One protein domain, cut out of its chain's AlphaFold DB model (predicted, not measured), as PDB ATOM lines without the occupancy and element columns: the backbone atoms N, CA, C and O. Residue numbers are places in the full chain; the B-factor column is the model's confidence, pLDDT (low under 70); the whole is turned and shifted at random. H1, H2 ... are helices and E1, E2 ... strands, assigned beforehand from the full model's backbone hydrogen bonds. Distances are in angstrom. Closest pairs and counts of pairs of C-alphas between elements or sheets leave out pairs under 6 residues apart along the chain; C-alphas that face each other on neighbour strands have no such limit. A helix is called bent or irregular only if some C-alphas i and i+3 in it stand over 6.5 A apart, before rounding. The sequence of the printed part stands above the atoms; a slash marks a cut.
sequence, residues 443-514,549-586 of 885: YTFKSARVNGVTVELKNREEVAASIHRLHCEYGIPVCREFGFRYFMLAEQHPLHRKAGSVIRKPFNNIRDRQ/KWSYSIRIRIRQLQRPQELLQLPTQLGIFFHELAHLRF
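This is residues 443 to 514 and 549 to 586 of the 885 residues of an uncharacterized protein of Eimeria necatrix (UniProt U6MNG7). A small three-stranded sheet, E3, E5 and E4, has two helices, H1 and H3, over one face, while its other face is bare of named helices. The hairpin E1 and E2 lies beyond one end of this two-layered body, and the short helix H2 lies far out at the opposite end. The printed part has 110 residues, with three named helices and five named strands in the order E1 E2 H1 E3 E4 H2 E5 H3, mixed in class. The sheet E3 E5 E4 is mixed, and E1 and E2 are antiparallel. The whole is compact, with a radius of gyration of the C-alphas of 15.1 A and spans of 44 by 34 by 24 A.

E1 is residues 447 to 450, with C-alpha 447 at (-37.668, 36.102, 21.267), and E2 is residues 453 to 456. H1, residues 460 to 482, is 30.6 A long; it is irregular, but only just, with C-alphas 473 and 476 6.7 A apart, and has a kink of 37 degrees near residue 476. E3 is residues 488 to 491. E4, residues 500 to 506, is 19.7 A long and begins at C-alpha 500, (-40.402, 25.334, 36.029). H2 is residues 510 to 514. E5, residues 550 to 556, is 19.5 A long. H3, residues 570 to 582, is 18.3 A long and ends at C-alpha 582, (-40.185, 22.797, 47.595).

In the sheet, inner strand E5 is parallel to E3 at 23 degrees, with N 554 and O 488 at 2.9 A, and antiparallel to E4 at 162 degrees, with N 503 and O 553 at 2.8 A. H1 and H3 are on the same face, making two layers, helices on one face of a sheet. H1 lies over E3; its closest C-alphas to E3 are those of Ile 467 and Ala 490, 7.0 A apart. H3 lies over E4 and only just over E5, where 3 of its C-alphas fall; the closest C-alphas of H3 and E4 are those of Val 502 and Glu 580, 6.0 A apart. H1 and H3 are close but not clearly touching, with the C-alphas of Leu 470 and Leu 574 7.2 A apart, at a steep tilt of 47 degrees. E1 and E2 form a hairpin, with N 448 and O 455 at 2.9 A, and both are apart from E3, E4 and E5. H2 is not on the sheet E3 E5 E4. In H2 and H3 every O i to N i+4 pair is within hydrogen-bond range, and in H1 16 of 19 are.

The C-alphas farthest apart are those of Gln 514 and Gln 562, at 46.8 A. Residues 515 to 548 are not printed, and C-alphas 514 and 549 are 16.2 A apart across this cut. E5 to H3 is a long link of 13 residues. Mean pLDDT of the printed part is 94.6; residue 509 is under 70.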
ATOM      1  N   TYR A 443     -33.596  37.849  34.360       94.25
ATOM      2  CA  TYR A 443     -33.385  37.230  33.054       94.25
ATOM      3  C   TYR A 443     -34.725  36.846  32.418       94.25
ATOM      4  O   TYR A 443     -35.475  36.038  32.965       94.25
ATOM      5  N   THR A 444     -34.984  37.422  31.244       95.44
ATOM      6  CA  THR A 444     -36.204  37.274  30.439       95.44
ATOM      7  C   THR A 444     -35.844  37.069  28.967       95.44
ATOM      8  O   THR A 444     -34.796  37.534  28.508       95.44
ATOM      9  N   PHE A 445     -36.696  36.380  28.213       96.00
ATOM     10  CA  PHE A 445     -36.491  36.106  26.792       96.00
ATOM     11  C   PHE A 445     -37.010  37.258  25.923       96.00
ATOM     12  O   PHE A 445     -38.127  37.737  26.103       96.00
ATOM     13  N   LYS A 446     -36.199  37.687  24.945       96.62
ATOM     14  CA  LYS A 446     -36.603  38.679  23.931       96.62
ATOM     15  C   LYS A 446     -37.374  38.042  22.766       96.62
ATOM     16  O   LYS A 446     -38.254  38.670  22.196       96.62
ATOM     17  N   SER A 447     -37.051  36.808  22.394       95.94
ATOM     18  CA  SER A 447     -37.668  36.102  21.267       95.94
ATOM     19  C   SER A 447     -37.685  34.590  21.502       95.94
ATOM     20  O   SER A 447     -36.945  34.077  22.344       95.94
ATOM     21  N   ALA A 448     -38.535  33.879  20.761       95.56
ATOM     22  CA  ALA A 448     -38.626  32.419  20.761       95.56
ATOM     23  C   ALA A 448     -38.866  31.891  19.336       95.56
ATOM     24  O   ALA A 448     -39.498  32.561  18.521       95.56
ATOM     25  N   ARG A 449     -38.387  30.678  19.023       95.00
ATOM     26  CA  ARG A 449     -38.635  30.031  17.720       95.00
ATOM     27  C   ARG A 449     -39.955  29.257  17.736       95.00
ATOM     28  O   ARG A 449     -39.979  28.115  18.185       95.00
ATOM     29  N   VAL A 450     -41.033  29.859  17.239       92.44
ATOM     30  CA  VAL A 450     -42.346  29.212  17.068       92.44
ATOM     31  C   VAL A 450     -42.431  28.680  15.637       92.44
ATOM     32  O   VAL A 450     -42.218  29.432  14.692       92.44
ATOM     33  N   ASN A 451     -42.698  27.383  15.462       92.62
ATOM     34  CA  ASN A 451     -42.784  26.728  14.143       92.62
ATOM     35  C   ASN A 451     -41.569  27.022  13.230       92.62
ATOM     36  O   ASN A 451     -41.702  27.273  12.037       92.62
ATOM     37  N   GLY A 452     -40.365  27.050  13.814       94.12
ATOM     38  CA  GLY A 452     -39.107  27.356  13.120       94.12
ATOM     39  C   GLY A 452     -38.811  28.851  12.922       94.12
ATOM     40  O   GLY A 452     -37.630  29.210  12.826       94.12
ATOM     41  N   VAL A 453     -39.831  29.713  12.944       95.44
ATOM     42  CA  VAL A 453     -39.738  31.175  12.784       95.44
ATOM     43  C   VAL A 453     -39.414  31.843  14.122       95.44
ATOM     44  O   VAL A 453     -40.015  31.538  15.150       95.44
ATOM     45  N   THR A 454     -38.460  32.774  14.131       96.75
ATOM     46  CA  THR A 454     -38.147  33.575  15.324       96.75
ATOM     47  C   THR A 454     -39.198  34.667  15.505       96.75
ATOM     48  O   THR A 454     -39.246  35.614  14.727       96.75
ATOM     49  N   VAL A 455     -40.014  34.549  16.550       95.81
ATOM     50  CA  VAL A 455     -41.039  35.528  16.931       95.81
ATOM     51  C   VAL A 455     -40.521  36.354  18.108       95.81
ATOM     52  O   VAL A 455     -40.018  35.799  19.088       95.81
ATOM     53  N   GLU A 456     -40.632  37.681  18.030       97.38
ATOM     54  CA  GLU A 456     -40.323  38.572  19.154       97.38
ATOM     55  C   GLU A 456     -41.403  38.457  20.241       97.38
ATOM     56  O   GLU A 456     -42.604  38.461  19.958       97.38
ATOM     57  N   LEU A 457     -40.975  38.312  21.494       96.88
ATOM     58  CA  LEU A 457     -41.851  38.201  22.654       96.88
ATOM     59  C   LEU A 457     -42.137  39.606  23.187       96.88
ATOM     60  O   LEU A 457     -41.258  40.271  23.740       96.88
ATOM     61  N   LYS A 458     -43.384  40.047  23.033       95.50
ATOM     62  CA  LYS A 458     -43.872  41.320  23.568       95.50
ATOM     63  C   LYS A 458     -43.924  41.271  25.099       95.50
ATOM     64  O   LYS A 458     -43.792  40.207  25.713       95.50
ATOM     65  N   ASN A 459     -44.109  42.432  25.724       95.19
ATOM     66  CA  ASN A 459     -44.367  42.563  27.162       95.19
ATOM     67  C   ASN A 459     -43.227  42.020  28.056       95.19
ATOM     68  O   ASN A 459     -43.450  41.472  29.135       95.19
ATOM     69  N   ARG A 460     -41.968  42.173  27.617       95.56
ATOM     70  CA  ARG A 460     -40.778  41.781  28.398       95.56
ATOM     71  C   ARG A 460     -40.733  42.458  29.778       95.56
ATOM     72  O   ARG A 460     -40.320  41.833  30.751       95.56
ATOM     73  N   GLU A 461     -41.175  43.709  29.851       94.75
ATOM     74  CA  GLU A 461     -41.254  44.495  31.088       94.75
ATOM     75  C   GLU A 461     -42.299  43.926  32.059       94.75
ATOM     76  O   GLU A 461     -42.003  43.768  33.239       94.75
ATOM     77  N   GLU A 462     -43.468  43.500  31.569       96.31
ATOM     78  CA  GLU A 462     -44.501  42.853  32.394       96.31
ATOM     79  C   GLU A 462     -44.040  41.494  32.938       96.31
ATOM     80  O   GLU A 462     -44.341  41.148  34.080       96.31
ATOM     81  N   VAL A 463     -43.257  40.732  32.162       96.94
ATOM     82  CA  VAL A 463     -42.614  39.503  32.654       96.94
ATOM     83  C   VAL A 463     -41.598  39.821  33.747       96.94
ATOM     84  O   VAL A 463     -41.617  39.178  34.795       96.94
ATOM     85  N   ALA A 464     -40.724  40.811  33.542       96.00
ATOM     86  CA  ALA A 464     -39.750  41.217  34.555       96.00
ATOM     87  C   ALA A 464     -40.444  41.711  35.839       96.00
ATOM     88  O   ALA A 464     -40.047  41.318  36.935       96.00
ATOM     89  N   ALA A 465     -41.530  42.479  35.708       95.56
ATOM     90  CA  ALA A 465     -42.373  42.916  36.818       95.56
ATOM     91  C   ALA A 465     -43.073  41.738  37.520       95.56
ATOM     92  O   ALA A 465     -43.108  41.697  38.748       95.56
ATOM     93  N   SER A 466     -43.564  40.744  36.772       97.12
ATOM     94  CA  SER A 466     -44.163  39.521  37.331       97.12
ATOM     95  C   SER A 466     -43.136  38.713  38.128       97.12
ATOM     96  O   SER A 466     -43.401  38.331  39.264       97.12
ATOM     97  N   ILE A 467     -41.923  38.527  37.598       97.31
ATOM     98  CA  ILE A 467     -40.828  37.848  38.308       97.31
ATOM     99  C   ILE A 467     -40.398  38.650  39.547       97.31
ATOM    100  O   ILE A 467     -40.210  38.064  40.615       97.31
ATOM    101  N   HIS A 468     -40.298  39.980  39.445       95.81
ATOM    102  CA  HIS A 468     -40.022  40.852  40.591       95.81
ATOM    103  C   HIS A 468     -41.090  40.697  41.676       95.81
ATOM    104  O   HIS A 468     -40.759  40.559  42.853       95.81
ATOM    105  N   ARG A 469     -42.369  40.676  41.290       96.50
ATOM    106  CA  ARG A 469     -43.498  40.484  42.199       96.50
ATOM    107  C   ARG A 469     -43.418  39.125  42.898       96.50
ATOM    108  O   ARG A 469     -43.450  39.073  44.125       96.50
ATOM    109  N   LEU A 470     -43.213  38.044  42.141       97.56
ATOM    110  CA  LEU A 470     -43.011  36.688  42.669       97.56
ATOM    111  C   LEU A 470     -41.826  36.609  43.638       97.56
ATOM    112  O   LEU A 470     -41.944  35.974  44.682       97.56
ATOM    113  N   HIS A 471     -40.719  37.300  43.362       96.12
ATOM    114  CA  HIS A 471     -39.591  37.381  44.290       96.12
ATOM    115  C   HIS A 471     -39.945  38.154  45.572       96.12
ATOM    116  O   HIS A 471     -39.812  37.617  46.672       96.12
ATOM    117  N   CYS A 472     -40.396  39.402  45.440       96.19
ATOM    118  CA  CYS A 472     -40.503  40.354  46.545       96.19
ATOM    119  C   CYS A 472     -41.739  40.152  47.432       96.19
ATOM    120  O   CYS A 472     -41.621  40.205  48.655       96.19
ATOM    121  N   GLU A 473     -42.916  39.938  46.836       96.38
ATOM    122  CA  GLU A 473     -44.195  39.838  47.558       96.38
ATOM    123  C   GLU A 473     -44.424  38.428  48.121       96.38
ATOM    124  O   GLU A 473     -44.946  38.280  49.222       96.38
ATOM    125  N   TYR A 474     -43.972  37.398  47.399       97.19
ATOM    126  CA  TYR A 474     -44.273  35.995  47.707       97.19
ATOM    127  C   TYR A 474     -43.032  35.203  48.140       97.19
ATOM    128  O   TYR A 474     -43.039  34.522  49.166       97.19
ATOM    129  N   GLY A 475     -41.937  35.327  47.390       97.06
ATOM    130  CA  GLY A 475     -40.703  34.580  47.599       97.06
ATOM    131  C   GLY A 475     -39.997  34.930  48.900       97.06
ATOM    132  O   GLY A 475     -39.671  34.030  49.666       97.06
ATOM    133  N   ILE A 476     -39.777  36.215  49.187       96.38
ATOM    134  CA  ILE A 476     -39.076  36.648  50.407       96.38
ATOM    135  C   ILE A 476     -39.794  36.174  51.690       96.38
ATOM    136  O   ILE A 476     -39.107  35.594  52.539       96.38
ATOM    137  N   PRO A 477     -41.125  36.341  51.865       97.00
ATOM    138  CA  PRO A 477     -41.835  35.806  53.031       97.00
ATOM    139  C   PRO A 477     -41.714  34.284  53.176       97.00
ATOM    140  O   PRO A 477     -41.296  33.811  54.231       97.00
ATOM    141  N   VAL A 478     -41.993  33.522  52.111       97.75
ATOM    142  CA  VAL A 478     -41.915  32.050  52.136       97.75
ATOM    143  C   VAL A 478     -40.482  31.584  52.415       97.75
ATOM    144  O   VAL A 478     -40.254  30.738  53.277       97.75
ATOM    145  N   CYS A 479     -39.476  32.161  51.755       97.88
ATOM    146  CA  CYS A 479     -38.083  31.792  51.995       97.88
ATOM    147  C   CYS A 479     -37.618  32.105  53.420       97.88
ATOM    148  O   CYS A 479     -36.830  31.341  53.978       97.88
ATOM    149  N   ARG A 480     -38.116  33.191  54.024       97.19
ATOM    150  CA  ARG A 480     -37.833  33.524  55.423       97.19
ATOM    151  C   ARG A 480     -38.449  32.513  56.387       97.19
ATOM    152  O   ARG A 480     -37.773  32.136  57.339       97.19
ATOM    153  N   GLU A 481     -39.683  32.082  56.138       97.56
ATOM    154  CA  GLU A 481     -40.391  31.103  56.971       97.56
ATOM    155  C   GLU A 481     -39.718  29.722  56.926       97.56
ATOM    156  O   GLU A 481     -39.351  29.157  57.953       97.56
ATOM    157  N   PHE A 482     -39.481  29.196  55.721       97.44
ATOM    158  CA  PHE A 482     -38.973  27.834  55.522       97.44
ATOM    159  C   PHE A 482     -37.434  27.733  55.502       97.44
ATOM    160  O   PHE A 482     -36.879  26.653  55.287       97.44
ATOM    161  N   GLY A 483     -36.723  28.846  55.716       96.94
ATOM    162  CA  GLY A 483     -35.255  28.908  55.709       96.94
ATOM    163  C   GLY A 483     -34.613  28.696  54.329       96.94
ATOM    164  O   GLY A 483     -33.423  28.373  54.237       96.94
ATOM    165  N   PHE A 484     -35.384  28.853  53.251       97.31
ATOM    166  CA  PHE A 484     -34.913  28.664  51.881       97.31
ATOM    167  C   PHE A 484     -33.996  29.796  51.415       97.31
ATOM    168  O   PHE A 484     -34.148  30.957  51.798       97.31
ATOM    169  N   ARG A 485     -33.065  29.465  50.514       95.56
ATOM    170  CA  ARG A 485     -32.193  30.430  49.835       95.56
ATOM    171  C   ARG A 485     -31.971  30.009  48.383       95.56
ATOM    172  O   ARG A 485     -31.420  28.942  48.128       95.56
ATOM    173  N   TYR A 486     -32.345  30.881  47.452       95.88
ATOM    174  CA  TYR A 486     -31.963  30.819  46.041       95.88
ATOM    175  C   TYR A 486     -31.210  32.102  45.664       95.88
ATOM    176  O   TYR A 486     -31.396  33.137  46.301       95.88
ATOM    177  N   PHE A 487     -30.325  32.035  44.668       93.44
ATOM    178  CA  PHE A 487     -29.496  33.177  44.244       93.44
ATOM    179  C   PHE A 487     -30.033  33.893  43.001       93.44
ATOM    180  O   PHE A 487     -29.640  35.022  42.729       93.44
ATOM    181  N   MET A 488     -30.889  33.229  42.221       94.88
ATOM    182  CA  MET A 488     -31.428  33.758  40.970       94.88
ATOM    183  C   MET A 488     -32.824  33.194  40.727       94.88
ATOM    184  O   MET A 488     -33.007  31.977  40.779       94.88
ATOM    185  N   LEU A 489     -33.765  34.082  40.415       96.81
ATOM    186  CA  LEU A 489     -35.063  33.762  39.828       96.81
ATOM    187  C   LEU A 489     -35.079  34.322  38.399       96.81
ATOM    188  O   LEU A 489     -34.593  35.428  38.169       96.81
ATOM    189  N   ALA A 490     -35.574  33.549  37.439       97.44
ATOM    190  CA  ALA A 490     -35.563  33.910  36.024       97.44
ATOM    191  C   ALA A 490     -36.763  33.314  35.277       97.44
ATOM    192  O   ALA A 490     -37.389  32.360  35.742       97.44
ATOM    193  N   GLU A 491     -37.039  33.838  34.086       97.94
ATOM    194  CA  GLU A 491     -37.993  33.233  33.162       97.94
ATOM    195  C   GLU A 491     -37.470  31.863  32.684       97.94
ATOM    196  O   GLU A 491     -36.288  31.694  32.368       97.94
ATOM    197  N   GLN A 492     -38.355  30.871  32.610       97.75
ATOM    198  CA  GLN A 492     -38.150  29.637  31.855       97.75
ATOM    199  C   GLN A 492     -38.702  29.838  30.441       97.75
ATOM    200  O   GLN A 492     -39.791  30.384  30.274       97.75
ATOM    201  N   HIS A 493     -37.962  29.382  29.426       96.75
ATOM    202  CA  HIS A 493     -38.313  29.600  28.019       96.75
ATOM    203  C   HIS A 493     -39.767  29.173  27.728       96.75
ATOM    204  O   HIS A 493     -40.126  28.044  28.069       96.75
ATOM    205  N   PRO A 494     -40.604  30.008  27.080       96.00
ATOM    206  CA  PRO A 494     -42.052  29.778  26.997       96.00
ATOM    207  C   PRO A 494     -42.423  28.453  26.321       96.00
ATOM    208  O   PRO A 494     -43.319  27.753  26.779       96.00
ATOM    209  N   LEU A 495     -41.674  28.062  25.284       95.25
ATOM    210  CA  LEU A 495     -41.883  26.804  24.551       95.25
ATOM    211  C   LEU A 495     -41.308  25.562  25.255       95.25
ATOM    212  O   LEU A 495     -41.361  24.456  24.721       95.25
ATOM    213  N   HIS A 496     -40.706  25.722  26.435       95.69
ATOM    214  CA  HIS A 496     -40.208  24.590  27.207       95.69
ATOM    215  C   HIS A 496     -41.381  23.819  27.821       95.69
ATOM    216  O   HIS A 496     -42.273  24.419  28.418       95.69
ATOM    217  N   ARG A 497     -41.372  22.481  27.711       94.19
ATOM    218  CA  ARG A 497     -42.477  21.637  28.202       94.19
ATOM    219  C   ARG A 497     -42.686  21.771  29.715       94.19
ATOM    220  O   ARG A 497     -43.811  22.031  30.137       94.19
ATOM    221  N   LYS A 498     -41.616  21.659  30.519       95.81
ATOM    222  CA  LYS A 498     -41.695  21.869  31.979       95.81
ATOM    223  C   LYS A 498     -41.999  23.334  32.288       95.81
ATOM    224  O   LYS A 498     -41.325  24.210  31.742       95.81
ATOM    225  N   ALA A 499     -42.964  23.556  33.179       96.94
ATOM    226  CA  ALA A 499     -43.384  24.880  33.627       96.94
ATOM    227  C   ALA A 499     -42.345  25.563  34.535       96.94
ATOM    228  O   ALA A 499     -42.238  26.783  34.502       96.94
ATOM    229  N   GLY A 500     -41.531  24.806  35.269       97.56
ATOM    230  CA  GLY A 500     -40.402  25.334  36.029       97.56
ATOM    231  C   GLY A 500     -39.181  24.409  36.018       97.56
ATOM    232  O   GLY A 500     -39.179  23.353  35.369       97.56
ATOM    233  N   SER A 501     -38.106  24.868  36.664       97.69
ATOM    234  CA  SER A 501     -36.963  24.035  37.052       97.69
ATOM    235  C   SER A 501     -36.078  24.701  38.113       97.69
ATOM    236  O   SER A 501     -35.652  25.849  37.931       97.69
ATOM    237  N   VAL A 502     -35.667  23.935  39.125       97.69
ATOM    238  CA  VAL A 502     -34.524  24.248  39.996       97.69
ATOM    239  C   VAL A 502     -33.218  23.731  39.397       97.69
ATOM    240  O   VAL A 502     -33.040  22.542  39.141       97.69
ATOM    241  N   ILE A 503     -32.247  24.628  39.247       96.19
ATOM    242  CA  ILE A 503     -30.868  24.317  38.873       96.19
ATOM    243  C   ILE A 503     -29.993  24.466  40.119       96.19
ATOM    244  O   ILE A 503     -29.634  25.575  40.525       96.19
ATOM    245  N   ARG A 504     -29.623  23.328  40.711       95.12
ATOM    246  CA  ARG A 504     -28.637  23.228  41.792       95.12
ATOM    247  C   ARG A 504     -27.228  23.285  41.198       95.12
ATOM    248  O   ARG A 504     -26.773  22.327  40.581       95.12
ATOM    249  N   LYS A 505     -26.527  24.401  41.390       92.19
ATOM    250  CA  LYS A 505     -25.111  24.556  41.032       92.19
ATOM    251  C   LYS A 505     -24.252  24.373  42.288       92.19
ATOM    252  O   LYS A 505     -24.649  24.848  43.355       92.19
ATOM    253  N   PRO A 506     -23.085  23.710  42.217       88.88
ATOM    254  CA  PRO A 506     -22.118  23.820  43.301       88.88
ATOM    255  C   PRO A 506     -21.740  25.298  43.434       88.88
ATOM    256  O   PRO A 506     -21.559  25.992  42.428       88.88
ATOM    257  N   PHE A 507     -21.647  25.800  44.665       83.81
ATOM    258  CA  PHE A 507     -21.110  27.131  44.919       83.81
ATOM    259  C   PHE A 507     -19.599  27.046  44.692       83.81
ATOM    260  O   PHE A 507     -18.815  26.890  45.626       83.81
ATOM    261  N   ASN A 508     -19.204  27.106  43.418       70.56
ATOM    262  CA  ASN A 508     -17.825  27.287  42.995       70.56
ATOM    263  C   ASN A 508     -17.406  28.681  43.451       70.56
ATOM    264  O   ASN A 508     -17.460  29.641  42.683       70.56
ATOM    265  N   ASN A 509     -17.031  28.797  44.723       67.88
ATOM    266  CA  ASN A 509     -16.409  29.993  45.236       67.88
ATOM    267  C   ASN A 509     -15.011  30.022  44.616       67.88
ATOM    268  O   ASN A 509     -14.076  29.395  45.110       67.88
ATOM    269  N   ILE A 510     -14.907  30.651  43.441       72.81
ATOM    270  CA  ILE A 510     -13.653  30.730  42.682       72.81
ATOM    271  C   ILE A 510     -12.577  31.375  43.562       72.81
ATOM    272  O   ILE A 510     -11.436  30.943  43.487       72.81
ATOM    273  N   ARG A 511     -12.975  32.286  44.465       73.56
ATOM    274  CA  ARG A 511     -12.137  32.817  45.547       73.56
ATOM    275  C   ARG A 511     -11.668  31.731  46.509       73.56
ATOM    276  O   ARG A 511     -10.493  31.433  46.443       73.56
ATOM    277  N   ASP A 512     -12.532  31.032  47.255       72.25
ATOM    278  CA  ASP A 512     -12.072  29.954  48.163       72.25
ATOM    279  C   ASP A 512     -11.197  28.902  47.447       72.25
ATOM    280  O   ASP A 512     -10.285  28.338  48.046       72.25
ATOM    281  N   ARG A 513     -11.444  28.633  46.154       72.12
ATOM    282  CA  ARG A 513     -10.614  27.719  45.352       72.12
ATOM    283  C   ARG A 513      -9.273  28.338  44.938       72.12
ATOM    284  O   ARG A 513      -8.283  27.616  44.917       72.12
ATOM    285  N   GLN A 514      -9.225  29.631  44.621       79.38
ATOM    286  CA  GLN A 514      -7.988  30.388  44.413       79.38
ATOM    287  C   GLN A 514      -7.207  30.516  45.722       79.38
ATOM    288  O   GLN A 514      -6.025  30.212  45.728       79.38
ATOM    289  N   LYS A 549     -21.170  23.839  49.614       87.81
ATOM    290  CA  LYS A 549     -22.245  24.824  49.606       87.81
ATOM    291  C   LYS A 549     -22.891  24.762  48.226       87.81
ATOM    292  O   LYS A 549     -22.200  24.741  47.210       87.81
ATOM    293  N   TRP A 550     -24.215  24.716  48.187       90.19
ATOM    294  CA  TRP A 550     -24.983  24.669  46.946       90.19
ATOM    295  C   TRP A 550     -25.669  26.008  46.719       90.19
ATOM    296  O   TRP A 550     -26.167  26.627  47.660       90.19
ATOM    297  N   SER A 551     -25.691  26.451  45.467       91.75
ATOM    298  CA  SER A 551     -26.442  27.617  45.029       91.75
ATOM    299  C   SER A 551     -27.603  27.155  44.147       91.75
ATOM    300  O   SER A 551     -27.438  26.348  43.232       91.75
ATOM    301  N   TYR A 552     -28.805  27.642  44.442       95.88
ATOM    302  CA  TYR A 552     -30.015  27.286  43.706       95.88
ATOM    303  C   TYR A 552     -30.473  28.436  42.813       95.88
ATOM    304  O   TYR A 552     -30.676  29.552  43.292       95.88
ATOM    305  N   SER A 553     -30.640  28.160  41.523       96.50
ATOM    306  CA  SER A 553     -31.361  29.032  40.597       96.50
ATOM    307  C   SER A 553     -32.723  28.424  40.325       96.50
ATOM    308  O   SER A 553     -32.813  27.243  40.011       96.50
ATOM    309  N   ILE A 554     -33.761  29.244  40.406       97.81
ATOM    310  CA  ILE A 554     -35.121  28.878  40.032       97.81
ATOM    311  C   ILE A 554     -35.415  29.501  38.667       97.81
ATOM    312  O   ILE A 554     -35.066  30.658  38.414       97.81
ATOM    313  N   ARG A 555     -36.053  28.735  37.785       98.12
ATOM    314  CA  ARG A 555     -36.623  29.231  36.532       98.12
ATOM    315  C   ARG A 555     -38.092  28.868  36.474       98.12
ATOM    316  O   ARG A 555     -38.432  27.719  36.738       98.12
ATOM    317  N   ILE A 556     -38.935  29.826  36.113       98.12
ATOM    318  CA  ILE A 556     -40.390  29.652  36.044       98.12
ATOM    319  C   ILE A 556     -40.934  30.216  34.737       98.12
ATOM    320  O   ILE A 556     -40.541  31.294  34.290       98.12
ATOM    321  N   ARG A 557     -41.821  29.472  34.086       98.06
ATOM    322  CA  ARG A 557     -42.499  29.905  32.868       98.06
ATOM    323  C   ARG A 557     -43.556  30.918  33.287       98.06
ATOM    324  O   ARG A 557     -44.420  30.593  34.089       98.06
ATOM    325  N   ILE A 558     -43.468  32.135  32.752       98.25
ATOM    326  CA  ILE A 558     -44.416  33.229  33.031       98.25
ATOM    327  C   ILE A 558     -45.489  33.339  31.935       98.25
ATOM    328  O   ILE A 558     -46.532  33.937  32.155       98.25
ATOM    329  N   ARG A 559     -45.255  32.743  30.759       97.75
ATOM    330  CA  ARG A 559     -46.107  32.841  29.560       97.75
ATOM    331  C   ARG A 559     -46.835  31.535  29.246       97.75
ATOM    332  O   ARG A 559     -46.335  30.454  29.566       97.75
ATOM    333  N   GLN A 560     -47.975  31.611  28.567       96.75
ATOM    334  CA  GLN A 560     -48.677  30.419  28.087       96.75
ATOM    335  C   GLN A 560     -47.848  29.666  27.027       96.75
ATOM    336  O   GLN A 560     -47.153  30.268  26.207       96.75
ATOM    337  N   LEU A 561     -47.946  28.331  27.017       94.31
ATOM    338  CA  LEU A 561     -47.196  27.476  26.086       94.31
ATOM    339  C   LEU A 561     -47.682  27.628  24.632       94.31
ATOM    340  O   LEU A 561     -46.867  27.712  23.718       94.31
ATOM    341  N   GLN A 562     -49.004  27.664  24.429       93.75
ATOM    342  CA  GLN A 562     -49.626  27.809  23.106       93.75
ATOM    343  C   GLN A 562     -49.637  29.266  22.618       93.75
ATOM    344  O   GLN A 562     -49.546  29.516  21.419       93.75
ATOM    345  N   ARG A 563     -49.706  30.230  23.547       94.94
ATOM    346  CA  ARG A 563     -49.748  31.671  23.265       94.94
ATOM    347  C   ARG A 563     -48.617  32.401  24.007       94.94
ATOM    348  O   ARG A 563     -48.886  33.075  24.993       94.94
ATOM    349  N   PRO A 564     -47.350  32.329  23.546       95.00
ATOM    350  CA  PRO A 564     -46.208  32.938  24.242       95.00
ATOM    351  C   PRO A 564     -46.282  34.461  24.446       95.00
ATOM    352  O   PRO A 564     -45.489  35.017  25.202       95.00
ATOM    353  N   GLN A 565     -47.194  35.154  23.764       95.31
ATOM    354  CA  GLN A 565     -47.432  36.584  23.980       95.31
ATOM    355  C   GLN A 565     -48.265  36.854  25.243       95.31
ATOM    356  O   GLN A 565     -48.158  37.936  25.809       95.31
ATOM    357  N   GLU A 566     -49.050  35.878  25.704       96.69
ATOM    358  CA  GLU A 566     -49.896  35.989  26.890       96.69
ATOM    359  C   GLU A 566     -49.178  35.470  28.137       96.69
ATOM    360  O   GLU A 566     -48.485  34.446  28.109       96.69
ATOM    361  N   LEU A 567     -49.370  36.175  29.251       97.75
ATOM    362  CA  LEU A 567     -48.906  35.748  30.566       97.75
ATOM    363  C   LEU A 567     -49.853  34.684  31.138       97.75
ATOM    364  O   LEU A 567     -51.043  34.659  30.832       97.75
ATOM    365  N   LEU A 568     -49.314  33.811  31.980       97.56
ATOM    366  CA  LEU A 568     -50.101  32.932  32.837       97.56
ATOM    367  C   LEU A 568     -50.767  33.753  33.942       97.56
ATOM    368  O   LEU A 568     -50.201  34.739  34.419       97.56
ATOM    369  N   GLN A 569     -51.922  33.307  34.416       97.31
ATOM    370  CA  GLN A 569     -52.573  33.869  35.591       97.31
ATOM    371  C   GLN A 569     -51.700  33.729  36.844       97.31
ATOM    372  O   GLN A 569     -50.966  32.753  37.025       97.31
ATOM    373  N   LEU A 570     -51.800  34.711  37.744       97.50
ATOM    374  CA  LEU A 570     -50.986  34.775  38.959       97.50
ATOM    375  C   LEU A 570     -51.103  33.523  39.857       97.50
ATOM    376  O   LEU A 570     -50.051  33.065  40.302       97.50
ATOM    377  N   PRO A 571     -52.286  32.913  40.095       97.12
ATOM    378  CA  PRO A 571     -52.375  31.646  40.824       97.12
ATOM    379  C   PRO A 571     -51.541  30.533  40.175       97.12
ATOM    380  O   PRO A 571     -50.763  29.881  40.869       97.12
ATOM    381  N   THR A 572     -51.604  30.377  38.846       97.56
ATOM    382  CA  THR A 572     -50.769  29.427  38.089       97.56
ATOM    383  C   THR A 572     -49.274  29.720  38.277       97.56
ATOM    384  O   THR A 572     -48.494  28.809  38.560       97.56
ATOM    385  N   GLN A 573     -48.860  30.992  38.171       98.06
ATOM    386  CA  GLN A 573     -47.463  31.401  38.388       98.06
ATOM    387  C   GLN A 573     -46.982  31.085  39.816       98.06
ATOM    388  O   GLN A 573     -45.875  30.574  39.994       98.06
ATOM    389  N   LEU A 574     -47.815  31.360  40.828       98.19
ATOM    390  CA  LEU A 574     -47.539  31.050  42.233       98.19
ATOM    391  C   LEU A 574     -47.428  29.545  42.464       98.19
ATOM    392  O   LEU A 574     -46.505  29.115  43.150       98.19
ATOM    393  N   GLY A 575     -48.305  28.743  41.854       97.88
ATOM    394  CA  GLY A 575     -48.259  27.288  41.976       97.88
ATOM    395  C   GLY A 575     -46.949  26.699  41.458       97.88
ATOM    396  O   GLY A 575     -46.272  25.969  42.183       97.88
ATOM    397  N   ILE A 576     -46.529  27.107  40.254       98.00
ATOM    398  CA  ILE A 576     -45.222  26.734  39.689       98.00
ATOM    399  C   ILE A 576     -44.092  27.205  40.615       98.00
ATOM    400  O   ILE A 576     -43.180  26.448  40.929       98.00
ATOM    401  N   PHE A 577     -44.135  28.452  41.082       98.50
ATOM    402  CA  PHE A 577     -43.070  29.002  41.916       98.50
ATOM    403  C   PHE A 577     -42.944  28.290  43.274       98.50
ATOM    404  O   PHE A 577     -41.830  27.984  43.698       98.50
ATOM    405  N   PHE A 578     -44.055  27.963  43.939       98.62
ATOM    406  CA  PHE A 578     -44.057  27.217  45.200       98.62
ATOM    407  C   PHE A 578     -43.590  25.764  45.020       98.62
ATOM    408  O   PHE A 578     -42.845  25.264  45.867       98.62
ATOM    409  N   HIS A 579     -43.929  25.125  43.896       98.38
ATOM    410  CA  HIS A 579     -43.391  23.818  43.504       98.38
ATOM    411  C   HIS A 579     -41.856  23.851  43.405       98.38
ATOM    412  O   HIS A 579     -41.163  23.055  44.043       98.38
ATOM    413  N   GLU A 580     -41.296  24.830  42.685       98.31
ATOM    414  CA  GLU A 580     -39.839  24.985  42.586       98.31
ATOM    415  C   GLU A 580     -39.187  25.393  43.927       98.31
ATOM    416  O   GLU A 580     -38.031  25.054  44.181       98.31
ATOM    417  N   LEU A 581     -39.900  26.067  44.841       98.31
ATOM    418  CA  LEU A 581     -39.396  26.308  46.202       98.31
ATOM    419  C   LEU A 581     -39.296  25.017  47.028       98.31
ATOM    420  O   LEU A 581     -38.300  24.831  47.730       98.31
ATOM    421  N   ALA A 582     -40.263  24.100  46.926       98.31
ATOM    422  CA  ALA A 582     -40.185  22.797  47.595       98.31
ATOM    423  C   ALA A 582     -38.982  21.965  47.094       98.31
ATOM    424  O   ALA A 582     -38.309  21.286  47.883       98.31
ATOM    425  N   HIS A 583     -38.621  22.113  45.813       97.94
ATOM    426  CA  HIS A 583     -37.428  21.498  45.226       97.94
ATOM    427  C   HIS A 583     -36.095  21.969  45.825       97.94
ATOM    428  O   HIS A 583     -35.095  21.263  45.708       97.94
ATOM    429  N   LEU A 584     -36.052  23.090  46.553       97.00
ATOM    430  CA  LEU A 584     -34.851  23.502  47.292       97.00
ATOM    431  C   LEU A 584     -34.486  22.538  48.437       97.00
ATOM    432  O   LEU A 584     -33.354  22.578  48.926       97.00
ATOM    433  N   ARG A 585     -35.426  21.681  48.866       96.50
ATOM    434  CA  ARG A 585     -35.228  20.681  49.927       96.50
ATOM    435  C   ARG A 585     -35.413  19.239  49.454       96.50
ATOM    436  O   ARG A 585     -34.648  18.382  49.887       96.50
ATOM    437  N   PHE A 586     -36.376  18.969  48.571       95.81
ATOM    438  CA  PHE A 586     -36.678  17.616  48.089       95.81
ATOM    439  C   PHE A 586     -36.664  17.564  46.555       95.81
ATOM    440  O   PHE A 586     -37.496  18.180  45.902       95.81
TER     441      PHE A 586